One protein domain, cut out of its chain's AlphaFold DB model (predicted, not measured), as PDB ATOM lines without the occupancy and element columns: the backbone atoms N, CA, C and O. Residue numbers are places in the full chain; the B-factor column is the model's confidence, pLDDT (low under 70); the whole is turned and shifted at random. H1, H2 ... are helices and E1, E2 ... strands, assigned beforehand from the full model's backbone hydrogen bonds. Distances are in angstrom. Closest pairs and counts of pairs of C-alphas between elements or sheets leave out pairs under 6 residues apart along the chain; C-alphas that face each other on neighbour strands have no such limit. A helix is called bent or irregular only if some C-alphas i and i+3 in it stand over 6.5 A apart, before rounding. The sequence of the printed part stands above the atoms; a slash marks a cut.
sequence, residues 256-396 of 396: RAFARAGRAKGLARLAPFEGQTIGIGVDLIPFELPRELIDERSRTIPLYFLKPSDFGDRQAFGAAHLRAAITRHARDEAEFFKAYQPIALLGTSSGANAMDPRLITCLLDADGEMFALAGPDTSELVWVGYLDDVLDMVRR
ATOM      1  N   ARG A 256      21.411  46.978  12.410       92.00
ATOM      2  CA  ARG A 256      20.581  47.318  11.246       92.00
ATOM      3  C   ARG A 256      20.826  46.367  10.078       92.00
ATOM      4  O   ARG A 256      19.882  45.958   9.409       92.00
ATOM      5  N   ALA A 257      22.069  45.963   9.833       93.44
ATOM      6  CA  ALA A 257      22.387  44.982   8.801       93.44
ATOM      7  C   ALA A 257      21.744  43.619   9.098       93.44
ATOM      8  O   ALA A 257      21.158  43.016   8.194       93.44
ATOM      9  N   PHE A 258      21.793  43.166  10.355       94.62
ATOM     10  CA  PHE A 258      21.114  41.945  10.787       94.62
ATOM     11  C   PHE A 258      19.593  42.057  10.606       94.62
ATOM     12  O   PHE A 258      18.963  41.157  10.047       94.62
ATOM     13  N   ALA A 259      19.015  43.191  11.003       93.50
ATOM     14  CA  ALA A 259      17.592  43.474  10.878       93.50
ATOM     15  C   ALA A 259      17.120  43.440   9.413       93.50
ATOM     16  O   ALA A 259      16.223  42.665   9.070       93.50
ATOM     17  N   ARG A 260      17.818  44.145   8.512       92.75
ATOM     18  CA  ARG A 260      17.543  44.132   7.064       92.75
ATOM     19  C   ARG A 260      17.668  42.737   6.444       92.75
ATOM     20  O   ARG A 260      16.865  42.381   5.579       92.75
ATOM     21  N   ALA A 261      18.639  41.931   6.877       94.62
ATOM     22  CA  ALA A 261      18.784  40.551   6.411       94.62
ATOM     23  C   ALA A 261      17.604  39.669   6.864       94.62
ATOM     24  O   ALA A 261      17.037  38.930   6.053       94.62
ATOM     25  N   GLY A 262      17.190  39.791   8.131       94.38
ATOM     26  CA  GLY A 262      15.999  39.127   8.670       94.38
ATOM     27  C   GLY A 262      14.727  39.532   7.922       94.38
ATOM     28  O   GLY A 262      13.973  38.669   7.469       94.38
ATOM     29  N   ARG A 263      14.549  40.835   7.666       94.81
ATOM     30  CA  ARG A 263      13.453  41.380   6.850       94.81
ATOM     31  C   ARG A 263      13.403  40.752   5.459       94.81
ATOM     32  O   ARG A 263      12.348  40.283   5.039       94.81
ATOM     33  N   ALA A 264      14.530  40.724   4.744       95.19
ATOM     34  CA  ALA A 264      14.604  40.151   3.400       95.19
ATOM     35  C   ALA A 264      14.229  38.659   3.395       95.19
ATOM     36  O   ALA A 264      13.446  38.215   2.554       95.19
ATOM     37  N   LYS A 265      14.721  37.893   4.379       94.19
ATOM     38  CA  LYS A 265      14.355  36.483   4.575       94.19
ATOM     39  C   LYS A 265      12.861  36.317   4.879       94.19
ATOM     40  O   LYS A 265      12.233  35.401   4.349       94.19
ATOM     41  N   GLY A 266      12.294  37.180   5.720       94.06
ATOM     42  CA  GLY A 266      10.870  37.195   6.049       94.06
ATOM     43  C   GLY A 266       9.994  37.459   4.825       94.06
ATOM     44  O   GLY A 266       9.085  36.682   4.540       94.06
ATOM     45  N   LEU A 267      10.321  38.483   4.035       94.69
ATOM     46  CA  LEU A 267       9.604  38.798   2.796       94.69
ATOM     47  C   LEU A 267       9.693  37.673   1.762       94.69
ATOM     48  O   LEU A 267       8.681  37.318   1.164       94.69
ATOM     49  N   ALA A 268      10.863  37.050   1.596       94.81
ATOM     50  CA  ALA A 268      11.013  35.898   0.705       94.81
ATOM     51  C   ALA A 268      10.116  34.713   1.115       94.81
ATOM     52  O   ALA A 268       9.636  33.976   0.258       94.81
ATOM     53  N   ARG A 269       9.855  34.540   2.420       93.56
ATOM     54  CA  ARG A 269       8.921  33.525   2.938       93.56
ATOM     55  C   ARG A 269       7.455  33.910   2.761       93.56
ATOM     56  O   ARG A 269       6.636  33.006   2.646       93.56
ATOM     57  N   LEU A 270       7.133  35.204   2.781       92.50
ATOM     58  CA  LEU A 270       5.772  35.700   2.563       92.50
ATOM     59  C   LEU A 270       5.370  35.712   1.089       92.50
ATOM     60  O   LEU A 270       4.195  35.523   0.806       92.50
ATOM     61  N   ALA A 271       6.314  35.897   0.164       93.69
ATOM     62  CA  ALA A 271       6.024  36.041  -1.265       93.69
ATOM     63  C   ALA A 271       5.081  34.961  -1.849       93.69
ATOM     64  O   ALA A 271       4.175  35.325  -2.595       93.69
ATOM     65  N   PRO A 272       5.187  33.661  -1.496       94.56
ATOM     66  CA  PRO A 272       4.254  32.645  -1.987       94.56
ATOM     67  C   PRO A 272       2.807  32.811  -1.500       94.56
ATOM     68  O   PRO A 272       1.908  32.253  -2.118       94.56
ATOM     69  N   PHE A 273       2.581  33.532  -0.399       93.38
ATOM     70  CA  PHE A 273       1.263  33.751   0.199       93.38
ATOM     71  C   PHE A 273       0.570  35.013  -0.315       93.38
ATOM     72  O   PHE A 273      -0.566  35.259   0.073       93.38
ATOM     73  N   GLU A 274       1.211  35.809  -1.174       95.12
ATOM     74  CA  GLU A 274       0.610  37.017  -1.739       95.12
ATOM     75  C   GLU A 274      -0.768  36.713  -2.363       95.12
ATOM     76  O   GLU A 274      -0.920  35.824  -3.205       95.12
ATOM     77  N   GLY A 275      -1.802  37.439  -1.927       95.75
ATOM     78  CA  GLY A 275      -3.178  37.219  -2.361       95.75
ATOM     79  C   GLY A 275      -3.882  36.007  -1.753       95.75
ATOM     80  O   GLY A 275      -4.986  35.681  -2.194       95.75
ATOM     81  N   GLN A 276      -3.268  35.327  -0.786       95.44
ATOM     82  CA  GLN A 276      -3.862  34.216  -0.046       95.44
ATOM     83  C   GLN A 276      -4.356  34.673   1.329       95.44
ATOM     84  O   GLN A 276      -3.969  35.726   1.841       95.44
ATOM     85  N   THR A 277      -5.192  33.842   1.949       94.19
ATOM     86  CA  THR A 277      -5.672  34.039   3.318       94.19
ATOM     87  C   THR A 277      -5.320  32.840   4.175       94.19
ATOM     88  O   THR A 277      -5.494  31.696   3.755       94.19
ATOM     89  N   ILE A 278      -4.894  33.109   5.406       91.25
ATOM     90  CA  ILE A 278      -4.752  32.099   6.455       91.25
ATOM     91  C   ILE A 278      -5.595  32.477   7.672       91.25
ATOM     92  O   ILE A 278      -5.850  33.653   7.914       91.25
ATOM     93  N   GLY A 279      -6.031  31.483   8.446       89.81
ATOM     94  CA  GLY A 279      -6.648  31.715   9.752       89.81
ATOM     95  C   GLY A 279      -5.576  31.829  10.832       89.81
ATOM     96  O   GLY A 279      -4.730  30.944  10.953       89.81
ATOM     97  N   ILE A 280      -5.611  32.900  11.621       89.00
ATOM     98  CA  ILE A 280      -4.715  33.110  12.763       89.00
ATOM     99  C   ILE A 280      -5.498  32.892  14.051       89.00
ATOM    100  O   ILE A 280      -6.559  33.482  14.236       89.00
ATOM    101  N   GLY A 281      -4.977  32.061  14.955       88.44
ATOM    102  CA  GLY A 281      -5.552  31.903  16.290       88.44
ATOM    103  C   GLY A 281      -5.452  33.206  17.084       88.44
ATOM    104  O   GLY A 281      -4.377  33.803  17.157       88.44
ATOM    105  N   VAL A 282      -6.551  33.638  17.707       85.50
ATOM    106  CA  VAL A 282      -6.609  34.929  18.425       85.50
ATOM    107  C   VAL A 282      -5.584  35.052  19.556       85.50
ATOM    108  O   VAL A 282      -5.165  36.155  19.887       85.50
ATOM    109  N   ASP A 283      -5.129  33.934  20.123       81.12
ATOM    110  CA  ASP A 283      -4.166  33.928  21.229       81.12
ATOM    111  C   ASP A 283      -2.755  34.380  20.795       81.12
ATOM    112  O   ASP A 283      -1.963  34.856  21.622       81.12
ATOM    113  N   LEU A 284      -2.460  34.294  19.490       79.56
ATOM    114  CA  LEU A 284      -1.221  34.784  18.879       79.56
ATOM    115  C   LEU A 284      -1.220  36.304  18.673       79.56
ATOM    116  O   LEU A 284      -0.160  36.876  18.423       79.56
ATOM    117  N   ILE A 285      -2.373  36.967  18.788       80.88
ATOM    118  CA  ILE A 285      -2.493  38.403  18.540       80.88
ATOM    119  C   ILE A 285      -2.225  39.167  19.848       80.88
ATOM    120  O   ILE A 285      -2.887  38.922  20.862       80.88
ATOM    121  N   PRO A 286      -1.222  40.066  19.882       74.75
ATOM    122  CA  PRO A 286      -0.770  40.696  21.121       74.75
ATOM    123  C   PRO A 286      -1.601  41.921  21.542       74.75
ATOM    124  O   PRO A 286      -1.239  42.585  22.509       74.75
ATOM    125  N   PHE A 287      -2.703  42.213  20.849       78.19
ATOM    126  CA  PHE A 287      -3.582  43.358  21.088       78.19
ATOM    127  C   PHE A 287      -5.058  42.952  21.052       78.19
ATOM    128  O   PHE A 287      -5.413  41.873  20.578       78.19
ATOM    129  N   GLU A 288      -5.922  43.809  21.589       80.31
ATOM    130  CA  GLU A 288      -7.361  43.561  21.588       80.31
ATOM    131  C   GLU A 288      -7.932  43.644  20.171       80.31
ATOM    132  O   GLU A 288      -7.589  44.530  19.389       80.31
ATOM    133  N   LEU A 289      -8.814  42.700  19.852       82.69
ATOM    134  CA  LEU A 289      -9.482  42.612  18.563       82.69
ATOM    135  C   LEU A 289     -10.960  42.989  18.710       82.69
ATOM    136  O   LEU A 289     -11.596  42.550  19.676       82.69
ATOM    137  N   PRO A 290     -11.534  43.722  17.740       84.50
ATOM    138  CA  PRO A 290     -12.979  43.869  17.634       84.50
ATOM    139  C   PRO A 290     -13.638  42.491  17.508       84.50
ATOM    140  O   PRO A 290     -13.178  41.639  16.740       84.50
ATOM    141  N   ARG A 291     -14.711  42.250  18.273       84.00
ATOM    142  CA  ARG A 291     -15.370  40.931  18.332       84.00
ATOM    143  C   ARG A 291     -15.909  40.502  16.973       84.00
ATOM    144  O   ARG A 291     -15.872  39.325  16.645       84.00
ATOM    145  N   GLU A 292     -16.359  41.462  16.179       86.62
ATOM    146  CA  GLU A 292     -16.882  41.283  14.829       86.62
ATOM    147  C   GLU A 292     -15.863  40.717  13.830       86.62
ATOM    148  O   GLU A 292     -16.270  40.190  12.796       86.62
ATOM    149  N   LEU A 293     -14.559  40.803  14.121       84.75
ATOM    150  CA  LEU A 293     -13.509  40.243  13.265       84.75
ATOM    151  C   LEU A 293     -13.133  38.803  13.644       84.75
ATOM    152  O   LEU A 293     -12.338  38.175  12.946       84.75
ATOM    153  N   ILE A 294     -13.668  38.277  14.749       86.69
ATOM    154  CA  ILE A 294     -13.316  36.962  15.286       86.69
ATOM    155  C   ILE A 294     -14.379  35.942  14.879       86.69
ATOM    156  O   ILE A 294     -15.563  36.106  15.172       86.69
ATOM    157  N   ASP A 295     -13.955  34.829  14.284       85.88
ATOM    158  CA  ASP A 295     -14.795  33.638  14.209       85.88
ATOM    159  C   ASP A 295     -14.868  32.994  15.602       85.88
ATOM    160  O   ASP A 295     -13.925  32.346  16.065       85.88
ATOM    161  N   GLU A 296     -16.001  33.174  16.283       84.38
ATOM    162  CA  GLU A 296     -16.213  32.670  17.644       84.38
ATOM    163  C   GLU A 296     -16.130  31.140  17.751       84.38
ATOM    164  O   GLU A 296     -15.797  30.626  18.820       84.38
ATOM    165  N   ARG A 297     -16.402  30.395  16.666       85.19
ATOM    166  CA  ARG A 297     -16.376  28.924  16.693       85.19
ATOM    167  C   ARG A 297     -14.956  28.390  16.650       85.19
ATOM    168  O   ARG A 297     -14.617  27.494  17.418       85.19
ATOM    169  N   SER A 298     -14.145  28.914  15.736       85.44
ATOM    170  CA  SER A 298     -12.762  28.467  15.550       85.44
ATOM    171  C   SER A 298     -11.765  29.230  16.426       85.44
ATOM    172  O   SER A 298     -10.621  28.801  16.554       85.44
ATOM    173  N   ARG A 299     -12.187  30.344  17.042       90.94
ATOM    174  CA  ARG A 299     -11.313  31.325  17.705       90.94
ATOM    175  C   ARG A 299     -10.173  31.782  16.790       90.94
ATOM    176  O   ARG A 299      -9.032  31.951  17.232       90.94
ATOM    177  N   THR A 300     -10.490  31.989  15.514       91.19
ATOM    178  CA  THR A 300      -9.542  32.493  14.516       91.19
ATOM    179  C   THR A 300     -10.020  33.789  13.875       91.19
ATOM    180  O   THR A 300     -11.196  34.140  13.938       91.19
ATOM    181  N   ILE A 301      -9.087  34.513  13.265       92.88
ATOM    182  CA  ILE A 301      -9.336  35.690  12.432       92.88
ATOM    183  C   ILE A 301      -8.635  35.488  11.083       92.88
ATOM    184  O   ILE A 301      -7.491  35.015  11.059       92.88
ATOM    185  N   PRO A 302      -9.283  35.806   9.950       93.31
ATOM    186  CA  PRO A 302      -8.631  35.719   8.652       93.31
ATOM    187  C   PRO A 302      -7.561  36.811   8.498       93.31
ATOM    188  O   PRO A 302      -7.798  37.984   8.785       93.31
ATOM    189  N   LEU A 303      -6.384  36.410   8.023       94.75
ATOM    190  CA  LEU A 303      -5.270  37.269   7.636       94.75
ATOM    191  C   LEU A 303      -5.061  37.128   6.128       94.75
ATOM    192  O   LEU A 303      -4.612  36.081   5.661       94.75
ATOM    193  N   TYR A 304      -5.398  38.169   5.375       96.56
ATOM    194  CA  TYR A 304      -5.191  38.242   3.931       96.56
ATOM    195  C   TYR A 304      -3.876  38.956   3.617       96.56
ATOM    196  O   TYR A 304      -3.680  40.097   4.032       96.56
ATOM    197  N   PHE A 305      -2.984  38.310   2.869       96.69
ATOM    198  CA  PHE A 305      -1.717  38.904   2.441       96.69
ATOM    199  C   PHE A 305      -1.930  39.775   1.203       96.69
ATOM    200  O   PHE A 305      -2.417  39.304   0.174       96.69
ATOM    201  N   LEU A 306      -1.558  41.050   1.306       96.56
ATOM    202  CA  LEU A 306      -1.853  42.057   0.289       96.56
ATOM    203  C   LEU A 306      -1.019  41.853  -0.978       96.56
ATOM    204  O   LEU A 306       0.192  41.650  -0.907       96.56
ATOM    205  N   LYS A 307      -1.659  42.009  -2.138       95.31
ATOM    206  CA  LYS A 307      -0.990  42.211  -3.429       95.31
ATOM    207  C   LYS A 307      -0.606  43.680  -3.587       95.31
ATOM    208  O   LYS A 307      -1.344  44.544  -3.108       95.31
ATOM    209  N   PRO A 308       0.434  44.012  -4.371       92.69
ATOM    210  CA  PRO A 308       0.731  45.399  -4.728       92.69
ATOM    211  C   PRO A 308      -0.462  46.158  -5.331       92.69
ATOM    212  O   PRO A 308      -0.585  47.362  -5.133       92.69
ATOM    213  N   SER A 309      -1.363  45.465  -6.040       93.81
ATOM    214  CA  SER A 309      -2.588  46.056  -6.595       93.81
ATOM    215  C   SER A 309      -3.602  46.483  -5.533       93.81
ATOM    216  O   SER A 309      -4.352  47.424  -5.771       93.81
ATOM    217  N   ASP A 310      -3.624  45.823  -4.373       94.62
ATOM    218  CA  ASP A 310      -4.632  46.049  -3.327       94.62
ATOM    219  C   ASP A 310      -4.434  47.400  -2.616       94.62
ATOM    220  O   ASP A 310      -5.370  47.943  -2.039       94.62
ATOM    221  N   PHE A 311      -3.225  47.964  -2.691       92.62
ATOM    222  CA  PHE A 311      -2.867  49.294  -2.184       92.62
ATOM    223  C   PHE A 311      -2.156  50.143  -3.255       92.62
ATOM    224  O   PHE A 311      -1.388  51.057  -2.940       92.62
ATOM    225  N   GLY A 312      -2.390  49.829  -4.536       89.19
ATOM    226  CA  GLY A 312      -1.782  50.537  -5.666       89.19
ATOM    227  C   GLY A 312      -2.209  52.006  -5.728       89.19
ATOM    228  O   GLY A 312      -1.374  52.880  -5.970       89.19
ATOM    229  N   ASP A 313      -3.481  52.283  -5.423       94.38
ATOM    230  CA  ASP A 313      -3.954  53.626  -5.083       94.38
ATOM    231  C   ASP A 313      -3.633  53.920  -3.611       94.38
ATOM    232  O   ASP A 313      -4.424  53.678  -2.695       94.38
ATOM    233  N   ARG A 314      -2.410  54.404  -3.389       93.94
ATOM    234  CA  ARG A 314      -1.888  54.712  -2.052       93.94
ATOM    235  C   ARG A 314      -2.673  55.810  -1.346       93.94
ATOM    236  O   ARG A 314      -2.755  55.769  -0.123       93.94
ATOM    237  N   GLN A 315      -3.248  56.747  -2.095       94.50
ATOM    238  CA  GLN A 315      -4.031  57.839  -1.531       94.50
ATOM    239  C   GLN A 315      -5.360  57.303  -0.988       94.50
ATOM    240  O   GLN A 315      -5.713  57.563   0.163       94.50
ATOM    241  N   ALA A 316      -6.074  56.493  -1.776       95.25
ATOM    242  CA  ALA A 316      -7.310  55.859  -1.325       95.25
ATOM    243  C   ALA A 316      -7.061  54.905  -0.146       95.25
ATOM    244  O   ALA A 316      -7.765  54.974   0.864       95.25
ATOM    245  N   PHE A 317      -6.019  54.070  -0.234       96.25
ATOM    246  CA  PHE A 317      -5.649  53.160   0.852       96.25
ATOM    247  C   PHE A 317      -5.252  53.930   2.122       96.25
ATOM    248  O   PHE A 317      -5.707  53.606   3.218       96.25
ATOM    249  N   GLY A 318      -4.442  54.983   1.979       95.69
ATOM    250  CA  GLY A 318      -4.027  55.857   3.073       95.69
ATOM    251  C   GLY A 318      -5.214  56.531   3.759       95.69
ATOM    252  O   GLY A 318      -5.313  56.498   4.986       95.69
ATOM    253  N   ALA A 319      -6.166  57.060   2.991       95.12
ATOM    254  CA  ALA A 319      -7.383  57.667   3.525       95.12
ATOM    255  C   ALA A 319      -8.290  56.661   4.257       95.12
ATOM    256  O   ALA A 319      -8.900  57.026   5.267       95.12
ATOM    257  N   ALA A 320      -8.369  55.420   3.765       95.38
ATOM    258  CA  ALA A 320      -9.188  54.359   4.346       95.38
ATOM    259  C   ALA A 320      -8.576  53.747   5.616       95.38
ATOM    260  O   ALA A 320      -9.321  53.404   6.527       95.38
ATOM    261  N   HIS A 321      -7.244  53.639   5.701       95.56
ATOM    262  CA  HIS A 321      -6.578  52.870   6.765       95.56
ATOM    263  C   HIS A 321      -5.603  53.652   7.632       95.56
ATOM    264  O   HIS A 321      -5.437  53.308   8.794       95.56
ATOM    265  N   LEU A 322      -4.912  54.655   7.090       96.38
ATOM    266  CA  LEU A 322      -3.655  55.152   7.668       96.38
ATOM    267  C   LEU A 322      -3.654  56.659   7.967       96.38
ATOM    268  O   LEU A 322      -2.640  57.175   8.429       96.38
ATOM    269  N   ARG A 323      -4.753  57.382   7.721       95.69
ATOM    270  CA  ARG A 323      -4.813  58.858   7.753       95.69
ATOM    271  C   ARG A 323      -4.165  59.481   8.995       95.69
ATOM    272  O   ARG A 323      -3.288  60.333   8.866       95.69
ATOM    273  N   ALA A 324      -4.580  59.083  10.196       95.19
ATOM    274  CA  ALA A 324      -4.045  59.648  11.433       95.19
ATOM    275  C   ALA A 324      -2.589  59.217  11.697       95.19
ATOM    276  O   ALA A 324      -1.810  60.000  12.244       95.19
ATOM    277  N   ALA A 325      -2.198  58.009  11.280       94.50
ATOM    278  CA  ALA A 325      -0.820  57.530  11.384       94.50
ATOM    279  C   ALA A 325       0.130  58.279  10.436       94.50
ATOM    280  O   ALA A 325       1.217  58.665  10.863       94.50
ATOM    281  N   ILE A 326      -0.286  58.555   9.196       95.00
ATOM    282  CA  ILE A 326       0.499  59.338   8.231       95.00
ATOM    283  C   ILE A 326       0.795  60.722   8.809       95.00
ATOM    284  O   ILE A 326       1.960  61.088   8.920       95.00
ATOM    285  N   THR A 327      -0.231  61.435   9.286       93.12
ATOM    286  CA  THR A 327      -0.080  62.764   9.909       93.12
ATOM    287  C   THR A 327       0.853  62.758  11.125       93.12
ATOM    288  O   THR A 327       1.512  63.756  11.408       93.12
ATOM    289  N   ARG A 328       0.895  61.655  11.882       90.81
ATOM    290  CA  ARG A 328       1.714  61.545  13.098       90.81
ATOM    291  C   ARG A 328       3.171  61.186  12.816       90.81
ATOM    292  O   ARG A 328       4.046  61.677  13.525       90.81
ATOM    293  N   HIS A 329       3.419  60.300  11.854       89.12
ATOM    294  CA  HIS A 329       4.714  59.627  11.691       89.12
ATOM    295  C   HIS A 329       5.480  60.036  10.431       89.12
ATOM    296  O   HIS A 329       6.626  59.625  10.267       89.12
ATOM    297  N   ALA A 330       4.879  60.829   9.546       89.69
ATOM    298  CA  ALA A 330       5.498  61.284   8.307       89.69
ATOM    299  C   ALA A 330       5.038  62.704   7.948       89.69
ATOM    300  O   ALA A 330       4.030  63.195   8.453       89.69
ATOM    301  N   ARG A 331       5.773  63.383   7.061       87.94
ATOM    302  CA  ARG A 331       5.340  64.686   6.527       87.94
ATOM    303  C   ARG A 331       4.257  64.541   5.466       87.94
ATOM    304  O   ARG A 331       3.433  65.437   5.315       87.94
ATOM    305  N   ASP A 332       4.283  63.433   4.733       90.44
ATOM    306  CA  ASP A 332       3.333  63.113   3.679       90.44
ATOM    307  C   ASP A 332       3.174  61.592   3.497       90.44
ATOM    308  O   ASP A 332       3.865  60.777   4.118       90.44
ATOM    309  N   GLU A 333       2.231  61.204   2.636       91.62
ATOM    310  CA  GLU A 333       1.937  59.800   2.340       91.62
ATOM    311  C   GLU A 333       3.139  59.082   1.706       91.62
ATOM    312  O   GLU A 333       3.394  57.913   2.000       91.62
ATOM    313  N   ALA A 334       3.905  59.762   0.850       92.50
ATOM    314  CA  ALA A 334       5.023  59.153   0.137       92.50
ATOM    315  C   ALA A 334       6.158  58.766   1.097       92.50
ATOM    316  O   ALA A 334       6.724  57.676   0.978       92.50
ATOM    317  N   GLU A 335       6.462  59.628   2.067       94.25
ATOM    318  CA  GLU A 335       7.400  59.355   3.152       94.25
ATOM    319  C   GLU A 335       6.900  58.211   4.043       94.25
ATOM    320  O   GLU A 335       7.678  57.302   4.346       94.25
ATOM    321  N   PHE A 336       5.602  58.175   4.372       94.62
ATOM    322  CA  PHE A 336       5.029  57.080   5.157       94.62
ATOM    323  C   PHE A 336       5.166  55.729   4.450       94.62
ATOM    324  O   PHE A 336       5.703  54.794   5.033       94.62
ATOM    325  N   PHE A 337       4.758  55.613   3.181       94.50
ATOM    326  CA  PHE A 337       4.854  54.353   2.425       94.50
ATOM    327  C   PHE A 337       6.295  53.941   2.089       94.50
ATOM    328  O   PHE A 337       6.540  52.793   1.717       94.50
ATOM    329  N   LYS A 338       7.259  54.862   2.194       92.31
ATOM    330  CA  LYS A 338       8.689  54.533   2.130       92.31
ATOM    331  C   LYS A 338       9.179  53.917   3.442       92.31
ATOM    332  O   LYS A 338      10.043  53.043   3.403       92.31
ATOM    333  N   ALA A 339       8.649  54.382   4.572       92.12
ATOM    334  CA  ALA A 339       8.991  53.883   5.898       92.12
ATOM    335  C   ALA A 339       8.248  52.586   6.247       92.12
ATOM    336  O   ALA A 339       8.856  51.694   6.824       92.12
ATOM    337  N   TYR A 340       6.976  52.466   5.857       95.56
ATOM    338  CA  TYR A 340       6.072  51.381   6.228       95.56
ATOM    339  C   TYR A 340       5.389  50.781   4.995       95.56
ATOM    340  O   TYR A 340       4.606  51.430   4.301       95.56
ATOM    341  N   GLN A 341       5.652  49.503   4.746       95.31
ATOM    342  CA  GLN A 341       5.043  48.722   3.678       95.31
ATOM    343  C   GLN A 341       3.811  47.967   4.209       95.31
ATOM    344  O   GLN A 341       3.973  47.145   5.111       95.31
ATOM    345  N   PRO A 342       2.601  48.151   3.647       96.56
ATOM    346  CA  PRO A 342       1.481  47.250   3.909       96.56
ATOM    347  C   PRO A 342       1.807  45.837   3.424       96.56
ATOM    348  O   PRO A 342       2.249  45.654   2.288       96.56
ATOM    349  N   ILE A 343       1.600  44.840   4.284       96.88
ATOM    350  CA  ILE A 343       1.884  43.431   3.964       96.88
ATOM    351  C   ILE A 343       0.663  42.520   4.106       96.88
ATOM    352  O   ILE A 343       0.589  41.495   3.430       96.88
ATOM    353  N   ALA A 344      -0.307  42.876   4.950       96.69
ATOM    354  CA  ALA A 344      -1.519  42.089   5.146       96.69
ATOM    355  C   ALA A 344      -2.659  42.915   5.763       96.69
ATOM    356  O   ALA A 344      -2.428  43.985   6.328       96.69
ATOM    357  N   LEU A 345      -3.879  42.383   5.683       96.31
ATOM    358  CA  LEU A 345      -5.070  42.865   6.381       96.31
ATOM    359  C   LEU A 345      -5.640  41.753   7.266       96.31
ATOM    360  O   LEU A 345      -5.881  40.636   6.803       96.31
ATOM    361  N   LEU A 346      -5.894  42.075   8.529       94.62
ATOM    362  CA  LEU A 346      -6.619  41.230   9.474       94.62
ATOM    363  C   LEU A 346      -8.120  41.541   9.410       94.62
ATOM    364  O   LEU A 346      -8.519  42.706   9.420       94.62
ATOM    365  N   GLY A 347      -8.945  40.492   9.385       92.75
ATOM    366  CA  GLY A 347     -10.409  40.585   9.376       92.75
ATOM    367  C   GLY A 347     -11.062  40.409   8.002       92.75
ATOM    368  O   GLY A 347     -12.277  40.544   7.889       92.75
ATOM    369  N   THR A 348     -10.296  40.083   6.953       93.12
ATOM    370  CA  THR A 348     -10.832  39.800   5.611       93.12
ATOM    371  C   THR A 348     -10.209  38.551   4.996       93.12
ATOM    372  O   THR A 348      -9.039  38.249   5.225       93.12
ATOM    373  N   SER A 349     -10.988  37.852   4.167       91.12
ATOM    374  CA  SER A 349     -10.548  36.677   3.401       91.12
ATOM    375  C   SER A 349     -10.259  36.977   1.927       91.12
ATOM    376  O   SER A 349     -10.047  36.059   1.139       91.12
ATOM    377  N   SER A 350     -10.325  38.245   1.512       91.88
ATOM    378  CA  SER A 350      -9.993  38.645   0.141       91.88
ATOM    379  C   SER A 350      -9.633  40.128   0.034       91.88
ATOM    380  O   SER A 350     -10.087  40.950   0.835       91.88
ATOM    381  N   GLY A 351      -8.896  40.474  -1.025       89.00
ATOM    382  CA  GLY A 351      -8.570  41.858  -1.381       89.00
ATOM    383  C   GLY A 351      -9.757  42.678  -1.899       89.00
ATOM    384  O   GLY A 351      -9.658  43.896  -1.972       89.00
ATOM    385  N   ALA A 352     -10.909  42.060  -2.197       89.75
ATOM    386  CA  ALA A 352     -12.097  42.794  -2.654       89.75
ATOM    387  C   ALA A 352     -12.595  43.815  -1.613       89.75
ATOM    388  O   ALA A 352     -13.137  44.855  -1.975       89.75
ATOM    389  N   ASN A 353     -12.352  43.538  -0.328       88.69
ATOM    390  CA  ASN A 353     -12.699  44.418   0.787       88.69
ATOM    391  C   ASN A 353     -11.489  45.210   1.304       88.69
ATOM    392  O   ASN A 353     -11.532  45.714   2.422       88.69
ATOM    393  N   ALA A 354     -10.401  45.322   0.532       91.38
ATOM    394  CA  ALA A 354      -9.161  45.942   1.003       91.38
ATOM    395  C   ALA A 354      -9.313  47.415   1.415       91.38
ATOM    396  O   ALA A 354      -8.446  47.922   2.110       91.38
ATOM    397  N   MET A 355     -10.404  48.089   1.034       94.31
ATOM    398  CA  MET A 355     -10.703  49.478   1.411       94.31
ATOM    399  C   MET A 355     -11.655  49.605   2.613       94.31
ATOM    400  O   MET A 355     -12.051  50.719   2.947       94.31
ATOM    401  N   ASP A 356     -12.058  48.503   3.257       93.94
ATOM    402  CA  ASP A 356     -12.912  48.561   4.450       93.94
ATOM    403  C   ASP A 356     -12.117  49.127   5.647       93.94
ATOM    404  O   ASP A 356     -11.179  48.472   6.113       93.94
ATOM    405  N   PRO A 357     -12.483  50.310   6.179       92.69
ATOM    406  CA  PRO A 357     -11.728  50.994   7.231       92.69
ATOM    407  C   PRO A 357     -11.785  50.288   8.594       92.69
ATOM    408  O   PRO A 357     -11.125  50.721   9.538       92.69
ATOM    409  N   ARG A 358     -12.597  49.229   8.736       91.56
ATOM    410  CA  ARG A 358     -12.693  48.425   9.966       91.56
ATOM    411  C   ARG A 358     -11.617  47.347  10.059       91.56
ATOM    412  O   ARG A 358     -11.435  46.766  11.127       91.56
ATOM    413  N   LEU A 359     -10.942  47.040   8.951       93.19
ATOM    414  CA  LEU A 359      -9.872  46.050   8.933       93.19
ATOM    415  C   LEU A 359      -8.633  46.591   9.647       93.19
ATOM    416  O   LEU A 359      -8.395  47.797   9.719       93.19
ATOM    417  N   ILE A 360      -7.819  45.675  10.164       95.12
ATOM    418  CA  ILE A 360      -6.560  46.029  10.818       95.12
ATOM    419  C   ILE A 360      -5.435  45.863   9.801       95.12
ATOM    420  O   ILE A 360      -5.223  44.771   9.268       95.12
ATOM    421  N   THR A 361      -4.705  46.945   9.537       96.31
ATOM    422  CA  THR A 361      -3.583  46.933   8.594       96.31
ATOM    423  C   THR A 361      -2.313  46.451   9.279       96.31
ATOM    424  O   THR A 361      -1.910  47.001  10.303       96.31
ATOM    425  N   CYS A 362      -1.661  45.447   8.690       96.44
ATOM    426  CA  CYS A 362      -0.327  45.005   9.076       96.44
ATOM    427  C   CYS A 362       0.723  45.709   8.210       96.44
ATOM    428  O   CYS A 362       0.745  45.553   6.985       96.44
ATOM    429  N   LEU A 363       1.603  46.462   8.861       97.00
ATOM    430  CA  LEU A 363       2.679  47.239   8.257       97.00
ATOM    431  C   LEU A 363       4.034  46.606   8.586       97.00
ATOM    432  O   LEU A 363       4.202  46.024   9.654       97.00
ATOM    433  N   LEU A 364       4.995  46.747   7.679       96.62
ATOM    434  CA  LEU A 364       6.375  46.298   7.831       96.62
ATOM    435  C   LEU A 364       7.325  47.464   7.572       96.62
ATOM    436  O   LEU A 364       7.288  48.043   6.484       96.62
ATOM    437  N   ASP A 365       8.195  47.780   8.521       94.50
ATOM    438  CA  ASP A 365       9.165  48.860   8.338       94.50
ATOM    439  C   ASP A 365      10.451  48.420   7.609       94.50
ATOM    440  O   ASP A 365      10.550  47.303   7.090       94.50
ATOM    441  N   ALA A 366      11.444  49.311   7.532       89.69
ATOM    442  CA  ALA A 366      12.729  49.053   6.880       89.69
ATOM    443  C   ALA A 366      13.651  48.082   7.649       89.69
ATOM    444  O   ALA A 366      14.464  47.400   7.017       89.69
ATOM    445  N   ASP A 367      13.505  47.989   8.971       89.38
ATOM    446  CA  ASP A 367      14.287  47.105   9.845       89.38
ATOM    447  C   ASP A 367      13.596  45.739  10.052       89.38
ATOM    448  O   ASP A 367      14.176  44.800  10.600       89.38
ATOM    449  N   GLY A 368      12.393  45.569   9.502       92.50
ATOM    450  CA  GLY A 368      11.638  44.320   9.526       92.50
ATOM    451  C   GLY A 368      10.705  44.192  10.723       92.50
ATOM    452  O   GLY A 368      10.234  43.084  10.991       92.50
ATOM    453  N   GLU A 369      10.436  45.289  11.422       93.38
ATOM    454  CA  GLU A 369       9.439  45.351  12.478       93.38
ATOM    455  C   GLU A 369       8.035  45.355  11.876       93.38
ATOM    456  O   GLU A 369       7.741  46.055  10.903       93.38
ATOM    457  N   MET A 370       7.160  44.547  12.465       94.00
ATOM    458  CA  MET A 370       5.752  44.481  12.127       94.00
ATOM    459  C   MET A 370       4.935  45.334  13.086       94.00
ATOM    460  O   MET A 370       5.062  45.217  14.309       94.00
ATOM    461  N   PHE A 371       4.024  46.112  12.517       93.75
ATOM    462  CA  PHE A 371       3.068  46.927  13.251       93.75
ATOM    463  C   PHE A 371       1.640  46.609  12.820       93.75
ATOM    464  O   PHE A 371       1.394  46.242  11.672       93.75
ATOM    465  N   ALA A 372       0.696  46.784  13.737       93.44
ATOM    466  CA  ALA A 372      -0.732  46.732  13.464       93.44
ATOM    467  C   ALA A 372      -1.376  48.102  13.709       93.44
ATOM    468  O   ALA A 372      -1.018  48.801  14.662       93.44
ATOM    469  N   LEU A 373      -2.336  48.469  12.861       93.62
ATOM    470  CA  LEU A 373      -3.109  49.705  12.979       93.62
ATOM    471  C   LEU A 373      -4.596  49.447  12.717       93.62
ATOM    472  O   LEU A 373      -4.948  48.832  11.711       93.62
ATOM    473  N   ALA A 374      -5.459  49.930  13.612       91.38
ATOM    474  CA  ALA A 374      -6.908  49.779  13.515       91.38
ATOM    475  C   ALA A 374      -7.561  51.035  12.912       91.38
ATOM    476  O   ALA A 374      -7.857  51.991  13.632       91.38
ATOM    477  N   GLY A 375      -7.798  51.015  11.600       87.81
ATOM    478  CA  GLY A 375      -8.546  52.052  10.887       87.81
ATOM    479  C   GLY A 375      -7.889  53.445  10.820       87.81
ATOM    480  O   GLY A 375      -6.848  53.703  11.428       87.81
ATOM    481  N   PRO A 376      -8.526  54.382  10.095       93.69
ATOM    482  CA  PRO A 376      -7.904  55.635   9.657       93.69
ATOM    483  C   PRO A 376      -7.763  56.690  10.756       93.69
ATOM    484  O   PRO A 376      -7.003  57.643  10.591       93.69
ATOM    485  N   ASP A 377      -8.496  56.551  11.858       93.62
ATOM    486  CA  ASP A 377      -8.495  57.504  12.974       93.62
ATOM    487  C   ASP A 377      -7.466  57.164  14.059       93.62
ATOM    488  O   ASP A 377      -7.163  57.993  14.920       93.62
ATOM    489  N   THR A 378      -6.874  55.971  13.997       89.38
ATOM    490  CA  THR A 378      -5.820  55.557  14.920       89.38
ATOM    491  C   THR A 378      -4.465  56.016  14.400       89.38
ATOM    492  O   THR A 378      -4.132  55.843  13.231       89.38
ATOM    493  N   SER A 379      -3.656  56.601  15.281       89.50
ATOM    494  CA  SER A 379      -2.289  57.022  14.946       89.50
ATOM    495  C   SER A 379      -1.207  56.198  15.642       89.50
ATOM    496  O   SER A 379      -0.040  56.273  15.267       89.50
ATOM    497  N   GLU A 380      -1.559  55.411  16.656       86.06
ATOM    498  CA  GLU A 380      -0.612  54.588  17.405       86.06
ATOM    499  C   GLU A 380      -0.371  53.258  16.687       86.06
ATOM    500  O   GLU A 380      -1.283  52.448  16.532       86.06
ATOM    501  N   LEU A 381       0.874  53.043  16.254       89.12
ATOM    502  CA  LEU A 381       1.315  51.792  15.649       89.12
ATOM    503  C   LEU A 381       1.587  50.777  16.762       89.12
ATOM    504  O   LEU A 381       2.488  50.969  17.581       89.12
ATOM    505  N   VAL A 382       0.815  49.692  16.801       87.50
ATOM    506  CA  VAL A 382       1.012  48.630  17.790       87.50
ATOM    507  C   VAL A 382       2.112  47.704  17.297       87.50
ATOM    508  O   VAL A 382       1.931  47.004  16.303       87.50
ATOM    509  N   TRP A 383       3.249  47.690  17.989       87.88
ATOM    510  CA  TRP A 383       4.341  46.772  17.678       87.88
ATOM    511  C   TRP A 383       3.922  45.315  17.907       87.88
ATOM    512  O   TRP A 383       3.390  44.964  18.962       87.88
ATOM    513  N   VAL A 384       4.162  44.470  16.906       88.00
ATOM    514  CA  VAL A 384       3.824  43.040  16.921       88.00
ATOM    515  C   VAL A 384       5.069  42.193  17.179       88.00
ATOM    516  O   VAL A 384       5.012  41.218  17.928       88.00
ATOM    517  N   GLY A 385       6.192  42.552  16.557       89.38
ATOM    518  CA  GLY A 385       7.431  41.777  16.564       89.38
ATOM    519  C   GLY A 385       8.198  41.929  15.255       89.38
ATOM    520  O   GLY A 385       7.745  42.611  14.342       89.38
ATOM    521  N   TYR A 386       9.344  41.263  15.130       91.88
ATOM    522  CA  TYR A 386      10.059  41.183  13.855       91.88
ATOM    523  C   TYR A 386       9.438  40.121  12.946       91.88
ATOM    524  O   TYR A 386       9.059  39.045  13.410       91.88
ATOM    525  N   LEU A 387       9.348  40.404  11.645       93.38
ATOM    526  CA  LEU A 387       8.666  39.539  10.679       93.38
ATOM    527  C   LEU A 387       9.194  38.100  10.672       93.38
ATOM    528  O   LEU A 387       8.418  37.150  10.645       93.38
ATOM    529  N   ASP A 388      10.507  37.912  10.668       90.69
ATOM    530  CA  ASP A 388      11.105  36.579  10.666       90.69
ATOM    531  C   ASP A 388      10.828  35.798  11.958       90.69
ATOM    532  O   ASP A 388      10.495  34.615  11.864       90.69
ATOM    533  N   ASP A 389      10.884  36.463  13.114       87.94
ATOM    534  CA  ASP A 389      10.551  35.882  14.419       87.94
ATOM    535  C   ASP A 389       9.065  35.486  14.488       87.94
ATOM    536  O   ASP A 389       8.733  34.359  14.864       87.94
ATOM    537  N   VAL A 390       8.163  36.371  14.044       86.44
ATOM    538  CA  VAL A 390       6.715  36.101  13.966       86.44
ATOM    539  C   VAL A 390       6.447  34.890  13.069       86.44
ATOM    540  O   VAL A 390       5.717  33.974  13.450       86.44
ATOM    541  N   LEU A 391       7.077  34.828  11.895       87.56
ATOM    542  CA  LEU A 391       6.910  33.700  10.977       87.56
ATOM    543  C   LEU A 391       7.503  32.391  11.517       87.56
ATOM    544  O   LEU A 391       7.054  31.313  11.120       87.56
ATOM    545  N   ASP A 392       8.531  32.447  12.362       84.00
ATOM    546  CA  ASP A 392       9.103  31.264  13.016       84.00
ATOM    547  C   ASP A 392       8.217  30.739  14.149       84.00
ATOM    548  O   ASP A 392       8.173  29.525  14.363       84.00
ATOM    549  N   MET A 393       7.451  31.610  14.810       75.69
ATOM    550  CA  MET A 393       6.434  31.203  15.783       75.69
ATOM    551  C   MET A 393       5.254  30.481  15.127       75.69
ATOM    552  O   MET A 393       4.811  29.473  15.658       75.69
ATOM    553  N   VAL A 394       4.782  30.947  13.966       69.06
ATOM    554  CA  VAL A 394       3.614  30.372  13.257       69.06
ATOM    555  C   VAL A 394       3.904  28.995  12.631       69.06
ATOM    556  O   VAL A 394       2.988  28.258  12.286       69.06
ATOM    557  N   ARG A 395       5.180  28.619  12.471       57.28
ATOM    558  CA  ARG A 395       5.579  27.287  11.975       57.28
ATOM    559  C   ARG A 395       5.494  26.173  13.023       57.28
ATOM    560  O   ARG A 395       5.618  25.010  12.643       57.28
ATOM    561  N   ARG A 396       5.395  26.526  14.303       43.62
ATOM    562  CA  ARG A 396       5.255  25.589  15.424       43.62
ATOM    563  C   ARG A 396       3.786  25.445  15.778       43.62
ATOM    564  O   ARG A 396       3.433  24.332  16.219       43.62
TER     565      ARG A 396
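This is residues 256 to 396 of the 396 residues of the protein "2OG-Fe(II) oxygenase" of Planctomycetes bacterium (UniProt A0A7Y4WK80). One antiparallel sheet, strongly twisted and curled like part of a barrel but open between its edge strands E1 and E6, has the long helix H1 and the last helix H5 packed over one face. H3, kinked, and H4 pack together away from H1 and H5, and H3 and the short H2 graze the sheet. The printed part has 141 residues, with five named helices and six named strands in the order H1 E1 E2 H2 H3 H4 E3 E4 E5 E6 H5, and its class is mixed, helices and strands. Across the sheet the order is E1 E2 E3 E4 E5 E6. The whole is compact, with a radius of gyration of the C-alphas of 14.3 A and spans of 43 by 34 by 26 A.

Look first for the strands: E1 is residues 277 to 281, E2 300 to 305, 15.8 A long, E3 341 to 346, 15.0 A, E4 360 to 364, E5 369 to 374, 17.0 A, and E6 382 to 386. Find C-alpha 256 at (20.581, 47.318, 11.246); from there H1 runs 26.1 A to residue 273. H1 is irregular, but only just: C-alphas 269 and 272 are 6.8 A apart. H2 is residues 308 to 311. H3, residues 314 to 329, is irregular, with C-alphas 321 and 324 8.6 A apart and a kink of 98 degrees near residue 322. H4 is residues 333 to 339, and H5, residues 387 to 394, ends with C-alpha 394 at (3.614, 30.372, 13.257).

In the sheet, find the hairpin E1 and E2 at N 278 and O 303, 3.0 A and within hydrogen-bond range; E2 and E3 are antiparallel neighbours, with N 304 and O 345 within hydrogen-bond range at 2.9 A. E3 to E6 form a meander, each strand the antiparallel neighbour of the one before: see N 343 and O 362, 2.9 A, N 363 and O 371, 2.8 A, and N 384 and O 370, 2.8 A. H1 and H5 are on the same face, making two layers, helices on one face of a sheet, at heights over the sheet of 9.5 A and 8.2 A. H1 touches H5 with residues 262 to 267 alone, closest at the C-alphas of Gly 266 and Asp 388, 4.7 A, at a steep tilt of 52 degrees, the same way. H3 touches H4, closest at the C-alphas of Ile 326 and Phe 336, 5.9 A. H4 and H5 have every O i to N i+4 pair within hydrogen-bond range, H1 has 12 of 14 and H3 9 of 12, and H2 is too short for such a pair.

The C-alphas farthest apart, those of Arg 297 and Arg 331, are 43.1 A apart. The printed part has no cut and ends at the chain's last residue, 396. The long links are E1 to E2, residues 282 to 299, and E3 to E4, residues 347 to 359. Mean pLDDT of the printed part is 90.8; residues 394 to 396 are under 70.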